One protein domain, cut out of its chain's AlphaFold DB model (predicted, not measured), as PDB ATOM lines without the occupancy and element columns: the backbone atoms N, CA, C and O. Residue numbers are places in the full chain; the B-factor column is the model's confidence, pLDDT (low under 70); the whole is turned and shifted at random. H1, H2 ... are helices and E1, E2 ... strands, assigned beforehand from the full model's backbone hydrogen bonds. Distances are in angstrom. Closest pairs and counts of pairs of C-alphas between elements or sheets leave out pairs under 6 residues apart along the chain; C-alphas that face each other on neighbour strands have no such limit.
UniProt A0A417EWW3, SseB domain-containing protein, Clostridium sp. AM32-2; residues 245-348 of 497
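Overview. This is residues 245 to 348 of the 497 residues of the protein "SseB domain-containing protein" of Clostridium sp. AM32-2 (UniProt A0A417EWW3). A strongly twisted sheet of five strands has the longer helix, H1, packed over E1 on one face, while the short helix H2 only grazes the sheet. A tail with no named element, residues 330 to 348, runs away from this body, and its residues 339 to 344 stand free. The printed part has 104 residues, with two named helices and five named strands in the order E1, E2, H1, E3, H2, E4, E5; the sheet is mixed, in the order E3, E1, E2, E4, E5. The class is mixed, helices and strands, with under half of the residues in named elements. The whole is compact by its radius of gyration of the C-alphas, 14.6 A, yet elongated in outline, spanning 49 by 28 by 27 A.

Along the chain. E1, residues 245 to 250, begins at C-alpha 245 (-27.799, -61.224, 86.117) and is 16.8 A long. E2 is residues 262 to 266, 12.8 A. H1, residues 269 to 281, begins at C-alpha 269 (-24.881, -63.434, 93.093) and is 18.6 A long. E3 is residues 287 to 293, 19.1 A. H2 is residues 305 to 311, 10.2 A. E4 is residues 316 to 319, 9.7 A. E5, residues 326 to 329, 10.0 A, ends at C-alpha 329 (-19.629, -60.951, 72.550).

Arrangement. E1 and E2 form an antiparallel hairpin at 133 degrees, with N 266 and O 246 at 2.8 A. E3, an edge strand, is antiparallel to E1 at 148 degrees, with N 292 and O 245 at 2.7 A. E2 and E4 are parallel at 30 degrees, with N 263 and O 316 at 3.0 A. E2 is staggered, pairing with E4 over residues 262 to 265 and with E1 over 265 to 266. E4 and E5 form an antiparallel hairpin at 147 degrees, with N 317 and O 328 at 2.8 A. H1 is on the sheet at a height of 8.4 A, over E1 and along the strands, at 15 degrees to E1 on the local plane; the two make two layers, a helix on one face of a sheet. The closest C-alphas of H1 and E3 are those of Leu 276 and Leu 289, 6.9 A. E2, H1, E3 and E3, H2, E4 are split strand-helix-strand units, each two strands of one sheet that are not neighbours, with a helix between them along the chain: E1 lies between E2 and E3 in the sheet, E1 and E2 lie between E3 and E4, and each crossover is right-handed. H2 only grazes the sheet with residues 305 to 309, and H1 and H2 are apart. In H1 and H2 every O i to N i+4 pair is within hydrogen-bond range.

Size, cuts and confidence. The C-alphas of Asn 281 and Ala 343, the two farthest apart, are 49.4 A from each other. The printed part has no cut. The links E1 to E2 and E3 to H2 are long, with 11 residues each. The mean pLDDT of the printed part is 84.1, and residues 336 to 348 are under 70.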
ATOM      1  N   LEU A 245     -29.247 -61.236  86.327       97.88
ATOM      2  CA  LEU A 245     -27.799 -61.224  86.117       97.88
ATOM      3  C   LEU A 245     -27.172 -60.204  87.063       97.88
ATOM      4  O   LEU A 245     -27.871 -59.329  87.579       97.88
ATOM      5  N   TYR A 246     -25.866 -60.291  87.274       97.69
ATOM      6  CA  TYR A 246     -25.155 -59.404  88.186       97.69
ATOM      7  C   TYR A 246     -23.944 -58.789  87.496       97.69
ATOM      8  O   TYR A 246     -23.261 -59.460  86.729       97.69
ATOM      9  N   ILE A 247     -23.686 -57.515  87.774       97.56
ATOM     10  CA  ILE A 247     -22.543 -56.758  87.251       97.56
ATOM     11  C   ILE A 247     -21.978 -55.860  88.347       97.56
ATOM     12  O   ILE A 247     -22.661 -55.565  89.334       97.56
ATOM     13  N   LEU A 248     -20.757 -55.375  88.149       95.12
ATOM     14  CA  LEU A 248     -20.157 -54.357  89.004       95.12
ATOM     15  C   LEU A 248     -20.278 -52.988  88.338       95.12
ATOM     16  O   LEU A 248     -19.969 -52.836  87.157       95.12
ATOM     17  N   LEU A 249     -20.736 -51.997  89.098       93.44
ATOM     18  CA  LEU A 249     -20.807 -50.605  88.662       93.44
ATOM     19  C   LEU A 249     -19.842 -49.752  89.476       93.44
ATOM     20  O   LEU A 249     -19.704 -49.964  90.678       93.44
ATOM     21  N   ASP A 250     -19.246 -48.732  88.870       88.88
ATOM     22  CA  ASP A 250     -18.586 -47.674  89.630       88.88
ATOM     23  C   ASP A 250     -19.639 -46.772  90.296       88.88
ATOM     24  O   ASP A 250     -20.495 -46.184  89.634       88.88
ATOM     25  N   LYS A 251     -19.574 -46.620  91.622       85.75
ATOM     26  CA  LYS A 251     -20.517 -45.816  92.418       85.75
ATOM     27  C   LYS A 251     -20.531 -44.339  92.022       85.75
ATOM     28  O   LYS A 251     -21.549 -43.676  92.209       85.75
ATOM     29  N   GLY A 252     -19.410 -43.807  91.534       79.44
ATOM     30  CA  GLY A 252     -19.280 -42.395  91.178       79.44
ATOM     31  C   GLY A 252     -19.973 -42.028  89.867       79.44
ATOM     32  O   GLY A 252     -20.446 -40.902  89.733       79.44
ATOM     33  N   THR A 253     -20.024 -42.959  88.917       80.31
ATOM     34  CA  THR A 253     -20.553 -42.742  87.557       80.31
ATOM     35  C   THR A 253     -21.848 -43.507  87.283       80.31
ATOM     36  O   THR A 253     -22.639 -43.105  86.432       80.31
ATOM     37  N   GLY A 254     -22.086 -44.606  88.001       87.38
ATOM     38  CA  GLY A 254     -23.165 -45.553  87.726       87.38
ATOM     39  C   GLY A 254     -22.938 -46.408  86.475       87.38
ATOM     40  O   GLY A 254     -23.889 -47.032  86.004       87.38
ATOM     41  N   LEU A 255     -21.718 -46.424  85.924       91.50
ATOM     42  CA  LEU A 255     -21.355 -47.173  84.717       91.50
ATOM     43  C   LEU A 255     -20.731 -48.531  85.065       91.50
ATOM     44  O   LEU A 255     -20.144 -48.658  86.143       91.50
ATOM     45  N   PRO A 256     -20.841 -49.541  84.180       95.06
ATOM     46  CA  PRO A 256     -20.166 -50.820  84.354       95.06
ATOM     47  C   PRO A 256     -18.657 -50.659  84.509       95.06
ATOM     48  O   PRO A 256     -18.034 -49.838  83.836       95.06
ATOM     49  N   TYR A 257     -18.079 -51.457  85.401       92.31
ATOM     50  CA  TYR A 257     -16.635 -51.558  85.546       92.31
ATOM     51  C   TYR A 257     -16.033 -52.273  84.329       92.31
ATOM     52  O   TYR A 257     -16.534 -53.317  83.913       92.31
ATOM     53  N   ILE A 258     -14.981 -51.681  83.759       91.75
ATOM     54  CA  ILE A 258     -14.286 -52.174  82.567       91.75
ATOM     55  C   ILE A 258     -12.883 -52.616  82.971       91.75
ATOM     56  O   ILE A 258     -12.165 -51.876  83.646       91.75
ATOM     57  N   ILE A 259     -12.484 -53.800  82.511       84.12
ATOM     58  CA  ILE A 259     -11.147 -54.360  82.713       84.12
ATOM     59  C   ILE A 259     -10.648 -54.831  81.359       84.12
ATOM     60  O   ILE A 259     -11.282 -55.678  80.746       84.12
ATOM     61  N   GLU A 260      -9.555 -54.255  80.858       83.38
ATOM     62  CA  GLU A 260      -8.963 -54.644  79.561       83.38
ATOM     63  C   GLU A 260      -9.980 -54.700  78.398       83.38
ATOM     64  O   GLU A 260      -9.882 -55.498  77.465       83.38
ATOM     65  N   GLY A 261     -10.984 -53.822  78.456       86.69
ATOM     66  CA  GLY A 261     -12.059 -53.732  77.474       86.69
ATOM     67  C   GLY A 261     -13.162 -54.785  77.595       86.69
ATOM     68  O   GLY A 261     -14.009 -54.856  76.704       86.69
ATOM     69  N   THR A 262     -13.193 -55.572  78.672       91.19
ATOM     70  CA  THR A 262     -14.297 -56.477  79.005       91.19
ATOM     71  C   THR A 262     -15.148 -55.942  80.149       91.19
ATOM     72  O   THR A 262     -14.656 -55.250  81.042       91.19
ATOM     73  N   VAL A 263     -16.428 -56.307  80.136       95.44
ATOM     74  CA  VAL A 263     -17.342 -56.129  81.268       95.44
ATOM     75  C   VAL A 263     -17.652 -57.488  81.871       95.44
ATOM     76  O   VAL A 263     -18.086 -58.405  81.168       95.44
ATOM     77  N   ASP A 264     -17.472 -57.603  83.179       94.88
ATOM     78  CA  ASP A 264     -17.784 -58.830  83.894       94.88
ATOM     79  C   ASP A 264     -19.296 -58.970  84.108       94.88
ATOM     80  O   ASP A 264     -19.968 -58.060  84.607       94.88
ATOM     81  N   VAL A 265     -19.832 -60.138  83.753       97.00
ATOM     82  CA  VAL A 265     -21.246 -60.485  83.940       97.00
ATOM     83  C   VAL A 265     -21.341 -61.816  84.670       97.00
ATOM     84  O   VAL A 265     -20.782 -62.819  84.237       97.00
ATOM     85  N   TYR A 266     -22.096 -61.855  85.762       96.69
ATOM     86  CA  TYR A 266     -22.223 -63.050  86.590       96.69
ATOM     87  C   TYR A 266     -23.637 -63.620  86.529       96.69
ATOM     88  O   TYR A 266     -24.632 -62.893  86.625       96.69
ATOM     89  N   SER A 267     -23.724 -64.944  86.412       95.44
ATOM     90  CA  SER A 267     -24.988 -65.686  86.446       95.44
ATOM     91  C   SER A 267     -25.499 -65.944  87.866       95.44
ATOM     92  O   SER A 267     -26.656 -66.317  88.038       95.44
ATOM     93  N   GLU A 268     -24.644 -65.787  88.879       92.94
ATOM     94  CA  GLU A 268     -24.943 -66.070  90.285       92.94
ATOM     95  C   GLU A 268     -24.434 -64.925  91.174       92.94
ATOM     96  O   GLU A 268     -23.321 -64.432  90.988       92.94
ATOM     97  N   GLU A 269     -25.223 -64.536  92.179       93.00
ATOM     98  CA  GLU A 269     -24.881 -63.434  93.093       93.00
ATOM     99  C   GLU A 269     -23.579 -63.696  93.861       93.00
ATOM    100  O   GLU A 269     -22.785 -62.784  94.075       93.00
ATOM    101  N   ILE A 270     -23.354 -64.950  94.267       89.44
ATOM    102  CA  ILE A 270     -22.179 -65.342  95.052       89.44
ATOM    103  C   ILE A 270     -20.875 -65.107  94.276       89.44
ATOM    104  O   ILE A 270     -19.923 -64.571  94.834       89.44
ATOM    105  N   LEU A 271     -20.863 -65.391  92.968       88.56
ATOM    106  CA  LEU A 271     -19.704 -65.148  92.103       88.56
ATOM    107  C   LEU A 271     -19.408 -63.649  91.994       88.56
ATOM    108  O   LEU A 271     -18.264 -63.225  92.126       88.56
ATOM    109  N   ALA A 272     -20.455 -62.840  91.830       90.88
ATOM    110  CA  ALA A 272     -20.319 -61.392  91.745       90.88
ATOM    111  C   ALA A 272     -19.837 -60.768  93.067       90.88
ATOM    112  O   ALA A 272     -19.074 -59.803  93.050       90.88
ATOM    113  N   LYS A 273     -20.249 -61.320  94.217       90.31
ATOM    114  CA  LYS A 273     -19.753 -60.908  95.542       90.31
ATOM    115  C   LYS A 273     -18.272 -61.223  95.719       90.31
ATOM    116  O   LYS A 273     -17.543 -60.363  96.204       90.31
ATOM    117  N   HIS A 274     -17.818 -62.401  95.287       85.31
ATOM    118  CA  HIS A 274     -16.392 -62.741  95.332       85.31
ATOM    119  C   HIS A 274     -15.568 -61.803  94.456       85.31
ATOM    120  O   HIS A 274     -14.530 -61.311  94.889       85.31
ATOM    121  N   ALA A 275     -16.048 -61.508  93.246       88.19
ATOM    122  CA  ALA A 275     -15.383 -60.559  92.370       88.19
ATOM    123  C   ALA A 275     -15.335 -59.151  92.975       88.19
ATOM    124  O   ALA A 275     -14.279 -58.524  92.981       88.19
ATOM    125  N   LEU A 276     -16.441 -58.671  93.556       89.25
ATOM    126  CA  LEU A 276     -16.457 -57.391  94.265       89.25
ATOM    127  C   LEU A 276     -15.402 -57.363  95.381       89.25
ATOM    128  O   LEU A 276     -14.599 -56.435  95.424       89.25
ATOM    129  N   HIS A 277     -15.355 -58.398  96.225       85.94
ATOM    130  CA  HIS A 277     -14.364 -58.503  97.296       85.94
ATOM    131  C   HIS A 277     -12.922 -58.514  96.758       85.94
ATOM    132  O   HIS A 277     -12.040 -57.826  97.274       85.94
ATOM    133  N   PHE A 278     -12.683 -59.252  95.672       86.06
ATOM    134  CA  PHE A 278     -11.393 -59.296  94.995       86.06
ATOM    135  C   PHE A 278     -10.960 -57.915  94.482       86.06
ATOM    136  O   PHE A 278      -9.830 -57.496  94.734       86.06
ATOM    137  N   TYR A 279     -11.849 -57.168  93.822       86.06
ATOM    138  CA  TYR A 279     -11.530 -55.830  93.318       86.06
ATOM    139  C   TYR A 279     -11.393 -54.786  94.431       86.06
ATOM    140  O   TYR A 279     -10.538 -53.901  94.339       86.06
ATOM    141  N   GLU A 280     -12.154 -54.899  95.521       84.50
ATOM    142  CA  GLU A 280     -11.958 -54.073  96.717       84.50
ATOM    143  C   GLU A 280     -10.538 -54.222  97.280       84.50
ATOM    144  O   GLU A 280      -9.901 -53.219  97.625       84.50
ATOM    145  N   ASN A 281     -10.008 -55.452  97.297       81.50
ATOM    146  CA  ASN A 281      -8.628 -55.740  97.699       81.50
ATOM    147  C   ASN A 281      -7.585 -55.170  96.713       81.50
ATOM    148  O   ASN A 281      -6.447 -54.925  97.108       81.50
ATOM    149  N   GLN A 282      -7.974 -54.876  95.468       77.75
ATOM    150  CA  GLN A 282      -7.163 -54.166  94.465       77.75
ATOM    151  C   GLN A 282      -7.407 -52.648  94.440       77.75
ATOM    152  O   GLN A 282      -7.192 -51.981  93.428       77.75
ATOM    153  N   TYR A 283      -7.867 -52.073  95.550       75.81
ATOM    154  CA  TYR A 283      -8.135 -50.639  95.697       75.81
ATOM    155  C   TYR A 283      -9.285 -50.091  94.831       75.81
ATOM    156  O   TYR A 283      -9.505 -48.879  94.816       75.81
ATOM    157  N   HIS A 284     -10.107 -50.933  94.199       76.81
ATOM    158  CA  HIS A 284     -11.341 -50.508  93.523       76.81
ATOM    159  C   HIS A 284     -12.517 -50.353  94.508       76.81
ATOM    160  O   HIS A 284     -13.602 -50.896  94.324       76.81
ATOM    161  N   LYS A 285     -12.325 -49.562  95.571       75.62
ATOM    162  CA  LYS A 285     -13.303 -49.388  96.669       75.62
ATOM    163  C   LYS A 285     -14.599 -48.663  96.272       75.62
ATOM    164  O   LYS A 285     -15.504 -48.530  97.092       75.62
ATOM    165  N   SER A 286     -14.678 -48.124  95.056       83.12
ATOM    166  CA  SER A 286     -15.875 -47.455  94.539       83.12
ATOM    167  C   SER A 286     -16.837 -48.402  93.826       83.12
ATOM    168  O   SER A 286     -17.910 -47.948  93.436       83.12
ATOM    169  N   LEU A 287     -16.495 -49.679  93.644       90.31
ATOM    170  CA  LEU A 287     -17.373 -50.618  92.953       90.31
ATOM    171  C   LEU A 287     -18.556 -51.037  93.826       90.31
ATOM    172  O   LEU A 287     -18.452 -51.157  95.044       90.31
ATOM    173  N   ILE A 288     -19.701 -51.249  93.186       93.00
ATOM    174  CA  ILE A 288     -20.919 -51.753  93.817       93.00
ATOM    175  C   ILE A 288     -21.514 -52.880  92.982       93.00
ATOM    176  O   ILE A 288     -21.546 -52.820  91.752       93.00
ATOM    177  N   LEU A 289     -22.035 -53.894  93.666       95.50
ATOM    178  CA  LEU A 289     -22.775 -54.977  93.037       95.50
ATOM    179  C   LEU A 289     -24.163 -54.495  92.604       95.50
ATOM    180  O   LEU A 289     -24.934 -53.968  93.411       95.50
ATOM    181  N   LYS A 290     -24.504 -54.723  91.337       96.44
ATOM    182  CA  LYS A 290     -25.826 -54.459  90.776       96.44
ATOM    183  C   LYS A 290     -26.465 -55.754  90.296       96.44
ATOM    184  O   LYS A 290     -26.010 -56.355  89.329       96.44
ATOM    185  N   GLU A 291     -27.575 -56.127  90.928       97.12
ATOM    186  CA  GLU A 291     -28.514 -57.095  90.359       97.12
ATOM    187  C   GLU A 291     -29.326 -56.439  89.233       97.12
ATOM    188  O   GLU A 291     -29.832 -55.315  89.369       97.12
ATOM    189  N   VAL A 292     -29.468 -57.163  88.127       96.88
ATOM    190  CA  VAL A 292     -30.231 -56.790  86.937       96.88
ATOM    191  C   VAL A 292     -31.297 -57.861  86.677       96.88
ATOM    192  O   VAL A 292     -31.044 -58.837  85.965       96.88
ATOM    193  N   PRO A 293     -32.507 -57.706  87.242       95.44
ATOM    194  CA  PRO A 293     -33.599 -58.647  87.021       95.44
ATOM    195  C   PRO A 293     -34.108 -58.601  85.577       95.44
ATOM    196  O   PRO A 293     -34.346 -57.525  85.026       95.44
ATOM    197  N   LYS A 294     -34.406 -59.756  84.978       90.88
ATOM    198  CA  LYS A 294     -34.911 -59.846  83.595       90.88
ATOM    199  C   LYS A 294     -36.226 -59.093  83.379       90.88
ATOM    200  O   LYS A 294     -36.422 -58.469  82.343       90.88
ATOM    201  N   LYS A 295     -37.146 -59.156  84.349       87.44
ATOM    202  CA  LYS A 295     -38.480 -58.527  84.239       87.44
ATOM    203  C   LYS A 295     -38.453 -57.010  84.424       87.44
ATOM    204  O   LYS A 295     -39.291 -56.313  83.864       87.44
ATOM    205  N   ASN A 296     -37.548 -56.515  85.262       89.50
ATOM    206  CA  ASN A 296     -37.397 -55.098  85.557       89.50
ATOM    207  C   ASN A 296     -35.933 -54.834  85.890       89.50
ATOM    208  O   ASN A 296     -35.535 -54.894  87.053       89.50
ATOM    209  N   SER A 297     -35.149 -54.553  84.854       88.12
ATOM    210  CA  SER A 297     -33.697 -54.401  84.958       88.12
ATOM    211  C   SER A 297     -33.280 -53.281  85.910       88.12
ATOM    212  O   SER A 297     -32.168 -53.283  86.434       88.12
ATOM    213  N   GLY A 298     -34.161 -52.296  86.131       86.38
ATOM    214  CA  GLY A 298     -33.824 -51.078  86.863       86.38
ATOM    215  C   GLY A 298     -32.714 -50.269  86.185       86.38
ATOM    216  O   GLY A 298     -32.112 -49.420  86.838       86.38
ATOM    217  N   LEU A 299     -32.429 -50.556  84.909       88.62
ATOM    218  CA  LEU A 299     -31.457 -49.847  84.087       88.62
ATOM    219  C   LEU A 299     -32.122 -48.658  83.375       88.62
ATOM    220  O   LEU A 299     -33.350 -48.655  83.188       88.62
ATOM    221  N   PRO A 300     -31.342 -47.641  82.963       81.56
ATOM    222  CA  PRO A 300     -31.860 -46.518  82.189       81.56
ATOM    223  C   PRO A 300     -32.650 -46.998  80.963       81.56
ATOM    224  O   PRO A 300     -32.243 -47.927  80.275       81.56
ATOM    225  N   GLY A 301     -33.822 -46.408  80.716       76.50
ATOM    226  CA  GLY A 301     -34.701 -46.819  79.613       76.50
ATOM    227  C   GLY A 301     -35.468 -48.134  79.826       76.50
ATOM    228  O   GLY A 301     -36.248 -48.506  78.955       76.50
ATOM    229  N   ARG A 302     -35.314 -48.819  80.974       82.69
ATOM    230  CA  ARG A 302     -35.946 -50.128  81.276       82.69
ATOM    231  C   ARG A 302     -35.624 -51.216  80.241       82.69
ATOM    232  O   ARG A 302     -36.440 -52.096  79.981       82.69
ATOM    233  N   ILE A 303     -34.435 -51.141  79.656       86.56
ATOM    234  CA  ILE A 303     -33.925 -52.090  78.663       86.56
ATOM    235  C   ILE A 303     -33.201 -53.266  79.334       86.56
ATOM    236  O   ILE A 303     -32.915 -53.223  80.534       86.56
ATOM    237  N   SER A 304     -32.922 -54.331  78.580       90.94
ATOM    238  CA  SER A 304     -32.135 -55.470  79.069       90.94
ATOM    239  C   SER A 304     -30.681 -55.074  79.352       90.94
ATOM    240  O   SER A 304     -30.210 -54.045  78.866       90.94
ATOM    241  N   LEU A 305     -29.952 -55.907  80.106       94.69
ATOM    242  CA  LEU A 305     -28.515 -55.707  80.333       94.69
ATOM    243  C   LEU A 305     -27.756 -55.565  79.007       94.69
ATOM    244  O   LEU A 305     -27.066 -54.577  78.800       94.69
ATOM    245  N   PHE A 306     -27.946 -56.511  78.087       93.75
ATOM    246  CA  PHE A 306     -27.236 -56.534  76.806       93.75
ATOM    247  C   PHE A 306     -27.580 -55.333  75.913       93.75
ATOM    248  O   PHE A 306     -26.696 -54.788  75.258       93.75
ATOM    249  N   ALA A 307     -28.831 -54.860  75.936       90.06
ATOM    250  CA  ALA A 307     -29.217 -53.630  75.242       90.06
ATOM    251  C   ALA A 307     -28.587 -52.385  75.884       90.06
ATOM    252  O   ALA A 307     -28.217 -51.445  75.188       90.06
ATOM    253  N   TRP A 308     -28.441 -52.358  77.209       92.19
ATOM    254  CA  TRP A 308     -27.765 -51.251  77.879       92.19
ATOM    255  C   TRP A 308     -26.273 -51.207  77.549       92.19
ATOM    256  O   TRP A 308     -25.765 -50.144  77.204       92.19
ATOM    257  N   LEU A 309     -25.602 -52.361  77.565       94.62
ATOM    258  CA  LEU A 309     -24.196 -52.484  77.176       94.62
ATOM    259  C   LEU A 309     -23.961 -52.088  75.709       94.62
ATOM    260  O   LEU A 309     -22.947 -51.460  75.415       94.62
ATOM    261  N   TYR A 310     -24.924 -52.344  74.814       92.06
ATOM    262  CA  TYR A 310     -24.886 -51.854  73.429       92.06
ATOM    263  C   TYR A 310     -24.770 -50.325  73.365       92.06
ATOM    264  O   TYR A 310     -23.854 -49.800  72.737       92.06
ATOM    265  N   TYR A 311     -25.642 -49.596  74.073       90.00
ATOM    266  CA  TYR A 311     -25.596 -48.127  74.095       90.00
ATOM    267  C   TYR A 311     -24.324 -47.566  74.740       90.00
ATOM    268  O   TYR A 311     -23.953 -46.429  74.461       90.00
ATOM    269  N   LEU A 312     -23.655 -48.359  75.578       93.75
ATOM    270  CA  LEU A 312     -22.380 -48.014  76.203       93.75
ATOM    271  C   LEU A 312     -21.154 -48.405  75.363       93.75
ATOM    272  O   LEU A 312     -20.042 -48.122  75.792       93.75
ATOM    273  N   GLY A 313     -21.332 -49.058  74.208       94.00
ATOM    274  CA  GLY A 313     -20.225 -49.547  73.375       94.00
ATOM    275  C   GLY A 313     -19.440 -50.709  73.979       94.00
ATOM    276  O   GLY A 313     -18.301 -50.952  73.595       94.00
ATOM    277  N   MET A 314     -20.034 -51.430  74.928       95.31
ATOM    278  CA  MET A 314     -19.395 -52.530  75.646       95.31
ATOM    279  C   MET A 314     -19.699 -53.855  74.943       95.31
ATOM    280  O   MET A 314     -20.751 -54.459  75.164       95.31
ATOM    281  N   GLU A 315     -18.784 -54.285  74.070       93.81
ATOM    282  CA  GLU A 315     -18.987 -55.474  73.232       93.81
ATOM    283  C   GLU A 315     -18.460 -56.766  73.862       93.81
ATOM    284  O   GLU A 315     -19.095 -57.802  73.725       93.81
ATOM    285  N   LYS A 316     -17.325 -56.735  74.569       94.50
ATOM    286  CA  LYS A 316     -16.727 -57.954  75.130       94.50
ATOM    287  C   LYS A 316     -17.200 -58.195  76.556       94.50
ATOM    288  O   LYS A 316     -17.082 -57.318  77.412       94.50
ATOM    289  N   LEU A 317     -17.692 -59.400  76.821       95.25
ATOM    290  CA  LEU A 317     -18.226 -59.812  78.115       95.25
ATOM    291  C   LEU A 317     -17.413 -60.973  78.673       95.25
ATOM    292  O   LEU A 317     -17.215 -61.974  77.982       95.25
ATOM    293  N   LEU A 318     -16.989 -60.867  79.929       93.31
ATOM    294  CA  LEU A 318     -16.362 -61.973  80.640       93.31
ATOM    295  C   LEU A 318     -17.374 -62.574  81.614       93.31
ATOM    296  O   LEU A 318     -17.731 -61.982  82.634       93.31
ATOM    297  N   ILE A 319     -17.892 -63.749  81.268       93.69
ATOM    298  CA  ILE A 319     -18.928 -64.404  82.060       93.69
ATOM    299  C   ILE A 319     -18.284 -65.150  83.225       93.69
ATOM    300  O   ILE A 319     -17.405 -65.979  83.000       93.69
ATOM    301  N   ASN A 320     -18.765 -64.909  84.448       89.81
ATOM    302  CA  ASN A 320     -18.363 -65.619  85.669       89.81
ATOM    303  C   ASN A 320     -16.849 -65.586  85.973       89.81
ATOM    304  O   ASN A 320     -16.279 -66.577  86.444       89.81
ATOM    305  N   ASN A 321     -16.208 -64.437  85.735       81.81
ATOM    306  CA  ASN A 321     -14.805 -64.200  86.082       81.81
ATOM    307  C   ASN A 321     -14.497 -64.573  87.550       81.81
ATOM    308  O   ASN A 321     -15.329 -64.389  88.438       81.81
ATOM    309  N   GLY A 322     -13.315 -65.130  87.813       74.19
ATOM    310  CA  GLY A 322     -12.956 -65.678  89.129       74.19
ATOM    311  C   GLY A 322     -13.503 -67.088  89.412       74.19
ATOM    312  O   GLY A 322     -13.328 -67.603  90.515       74.19
ATOM    313  N   SER A 323     -14.138 -67.734  88.427       79.50
ATOM    314  CA  SER A 323     -14.513 -69.157  88.450       79.50
ATOM    315  C   SER A 323     -14.177 -69.832  87.108       79.50
ATOM    316  O   SER A 323     -13.143 -69.527  86.512       79.50
ATOM    317  N   TYR A 324     -15.024 -70.735  86.598       84.50
ATOM    318  CA  TYR A 324     -14.968 -71.111  85.183       84.50
ATOM    319  C   TYR A 324     -15.535 -69.952  84.362       84.50
ATOM    320  O   TYR A 324     -16.710 -69.605  84.509       84.50
ATOM    321  N   GLN A 325     -14.692 -69.360  83.516       85.38
ATOM    322  CA  GLN A 325     -15.015 -68.145  82.774       85.38
ATOM    323  C   GLN A 325     -15.164 -68.391  81.275       85.38
ATOM    324  O   GLN A 325     -14.515 -69.271  80.708       85.38
ATOM    325  N   LEU A 326     -15.988 -67.570  80.627       87.56
ATOM    326  CA  LEU A 326     -16.175 -67.594  79.180       87.56
ATOM    327  C   LEU A 326     -16.179 -66.170  78.630       87.56
ATOM    328  O   LEU A 326     -16.950 -65.332  79.092       87.56
ATOM    329  N   LEU A 327     -15.331 -65.913  77.635       90.88
ATOM    330  CA  LEU A 327     -15.372 -64.675  76.864       90.88
ATOM    331  C   LEU A 327     -16.459 -64.795  75.792       90.88
ATOM    332  O   LEU A 327     -16.449 -65.742  75.004       90.88
ATOM    333  N   MET A 328     -17.383 -63.843  75.764       91.00
ATOM    334  CA  MET A 328     -18.487 -63.784  74.802       91.00
ATOM    335  C   MET A 328     -18.625 -62.373  74.244       91.00
ATOM    336  O   MET A 328     -18.185 -61.407  74.874       91.00
ATOM    337  N   ASN A 329     -19.257 -62.245  73.084       92.62
ATOM    338  CA  ASN A 329     -19.629 -60.951  72.550       92.62
ATOM    339  C   ASN A 329     -21.054 -60.607  72.991       92.62
ATOM    340  O   ASN A 329     -21.941 -61.448  73.136       92.62
ATOM    341  N   ARG A 330     -21.307 -59.324  73.212       93.94
ATOM    342  CA  ARG A 330     -22.637 -58.809  73.529       93.94
ATOM    343  C   ARG A 330     -23.591 -59.022  72.345       93.94
ATOM    344  O   ARG A 330     -24.782 -59.245  72.571       93.94
ATOM    345  N   SER A 331     -23.082 -58.996  71.111       91.19
ATOM    346  CA  SER A 331     -23.840 -59.308  69.889       91.19
ATOM    347  C   SER A 331     -24.437 -60.719  69.861       91.19
ATOM    348  O   SER A 331     -25.505 -60.887  69.280       91.19
ATOM    349  N   ASP A 332     -23.874 -61.690  70.587       89.62
ATOM    350  CA  ASP A 332     -24.431 -63.053  70.676       89.62
ATOM    351  C   ASP A 332     -25.802 -63.087  71.391       89.62
ATOM    352  O   ASP A 332     -26.601 -64.019  71.253       89.62
ATOM    353  N   PHE A 333     -26.106 -62.046  72.175       90.06
ATOM    354  CA  PHE A 333     -27.341 -61.939  72.954       90.06
ATOM    355  C   PHE A 333     -28.402 -61.059  72.306       90.06
ATOM    356  O   PHE A 333     -29.591 -61.225  72.592       90.06
ATOM    357  N   LEU A 334     -27.969 -60.084  71.512       83.38
ATOM    358  CA  LEU A 334     -28.819 -59.072  70.908       83.38
ATOM    359  C   LEU A 334     -28.176 -58.605  69.600       83.38
ATOM    360  O   LEU A 334     -27.131 -57.942  69.631       83.38
ATOM    361  N   GLU A 335     -28.833 -58.922  68.489       73.25
ATOM    362  CA  GLU A 335     -28.483 -58.417  67.159       73.25
ATOM    363  C   GLU A 335     -28.560 -56.887  67.124       73.25
ATOM    364  O   GLU A 335     -29.241 -56.258  67.947       73.25
ATOM    365  N   ASP A 336     -27.826 -56.265  66.200       66.56
ATOM    366  CA  ASP A 336     -27.875 -54.815  66.078       66.56
ATOM    367  C   ASP A 336     -29.301 -54.386  65.659       66.56
ATOM    368  O   ASP A 336     -29.850 -54.914  64.688       66.56
ATOM    369  N   PRO A 337     -29.932 -53.411  66.343       59.28
ATOM    370  CA  PRO A 337     -31.249 -52.905  65.950       59.28
ATOM    371  C   PRO A 337     -31.335 -52.401  64.495       59.28
ATOM    372  O   PRO A 337     -32.435 -52.297  63.948       59.28
ATOM    373  N   SER A 338     -30.201 -52.045  63.881       56.25
ATOM    374  CA  SER A 338     -30.086 -51.687  62.462       56.25
ATOM    375  C   SER A 338     -30.071 -52.894  61.517       56.25
ATOM    376  O   SER A 338     -30.457 -52.749  60.360       56.25
ATOM    377  N   GLU A 339     -29.711 -54.084  62.000       52.00
ATOM    378  CA  GLU A 339     -29.744 -55.346  61.249       52.00
ATOM    379  C   GLU A 339     -31.143 -55.990  61.280       52.00
ATOM    380  O   GLU A 339     -31.586 -56.561  60.284       52.00
ATOM    381  N   GLU A 340     -31.906 -55.797  62.366       48.06
ATOM    382  CA  GLU A 340     -33.294 -56.287  62.509       48.06
ATOM    383  C   GLU A 340     -34.293 -55.601  61.552       48.06
ATOM    384  O   GLU A 340     -35.380 -56.119  61.271       48.06
ATOM    385  N   LYS A 341     -33.962 -54.408  61.047       43.84
ATOM    386  CA  LYS A 341     -34.812 -53.644  60.130       43.84
ATOM    387  C   LYS A 341     -34.035 -53.291  58.874       43.84
ATOM    388  O   LYS A 341     -33.344 -52.285  58.828       43.84
ATOM    389  N   GLY A 342     -34.305 -54.022  57.790       42.72
ATOM    390  CA  GLY A 342     -33.968 -53.647  56.405       42.72
ATOM    391  C   GLY A 342     -34.648 -52.358  55.899       42.72
ATOM    392  O   GLY A 342     -34.854 -52.186  54.701       42.72
ATOM    393  N   ALA A 343     -35.037 -51.469  56.808       36.75
ATOM    394  CA  ALA A 343     -35.436 -50.104  56.549       36.75
ATOM    395  C   ALA A 343     -34.512 -49.226  57.389       36.75
ATOM    396  O   ALA A 343     -34.442 -49.423  58.603       36.75
ATOM    397  N   GLU A 344     -33.854 -48.254  56.755       36.72
ATOM    398  CA  GLU A 344     -33.208 -47.132  57.433       36.72
ATOM    399  C   GLU A 344     -34.238 -46.456  58.352       36.72
ATOM    400  O   GLU A 344     -34.940 -45.515  57.978       36.72
ATOM    401  N   LEU A 345     -34.378 -46.947  59.582       35.31
ATOM    402  CA  LEU A 345     -34.850 -46.095  60.651       35.31
ATOM    403  C   LEU A 345     -33.844 -44.944  60.720       35.31
ATOM    404  O   LEU A 345     -32.643 -45.202  60.612       35.31
ATOM    405  N   PRO A 346     -34.272 -43.684  60.910       46.03
ATOM    406  CA  PRO A 346     -33.341 -42.642  61.310       46.03
ATOM    407  C   PRO A 346     -32.750 -43.098  62.643       46.03
ATOM    408  O   PRO A 346     -33.409 -42.978  63.677       46.03
ATOM    409  N   VAL A 347     -31.570 -43.727  62.603       47.19
ATOM    410  CA  VAL A 347     -30.933 -44.290  63.790       47.19
ATOM    411  C   VAL A 347     -30.823 -43.130  64.776       47.19
ATOM    412  O   VAL A 347     -30.219 -42.105  64.433       47.19
ATOM    413  N   PRO A 348     -31.490 -43.206  65.943       66.12
ATOM    414  CA  PRO A 348     -31.410 -42.144  66.924       66.12
ATOM    415  C   PRO A 348     -29.935 -41.885  67.215       66.12
ATOM    416  O   PRO A 348     -29.159 -42.831  67.325       66.12
TER     417      PRO A 348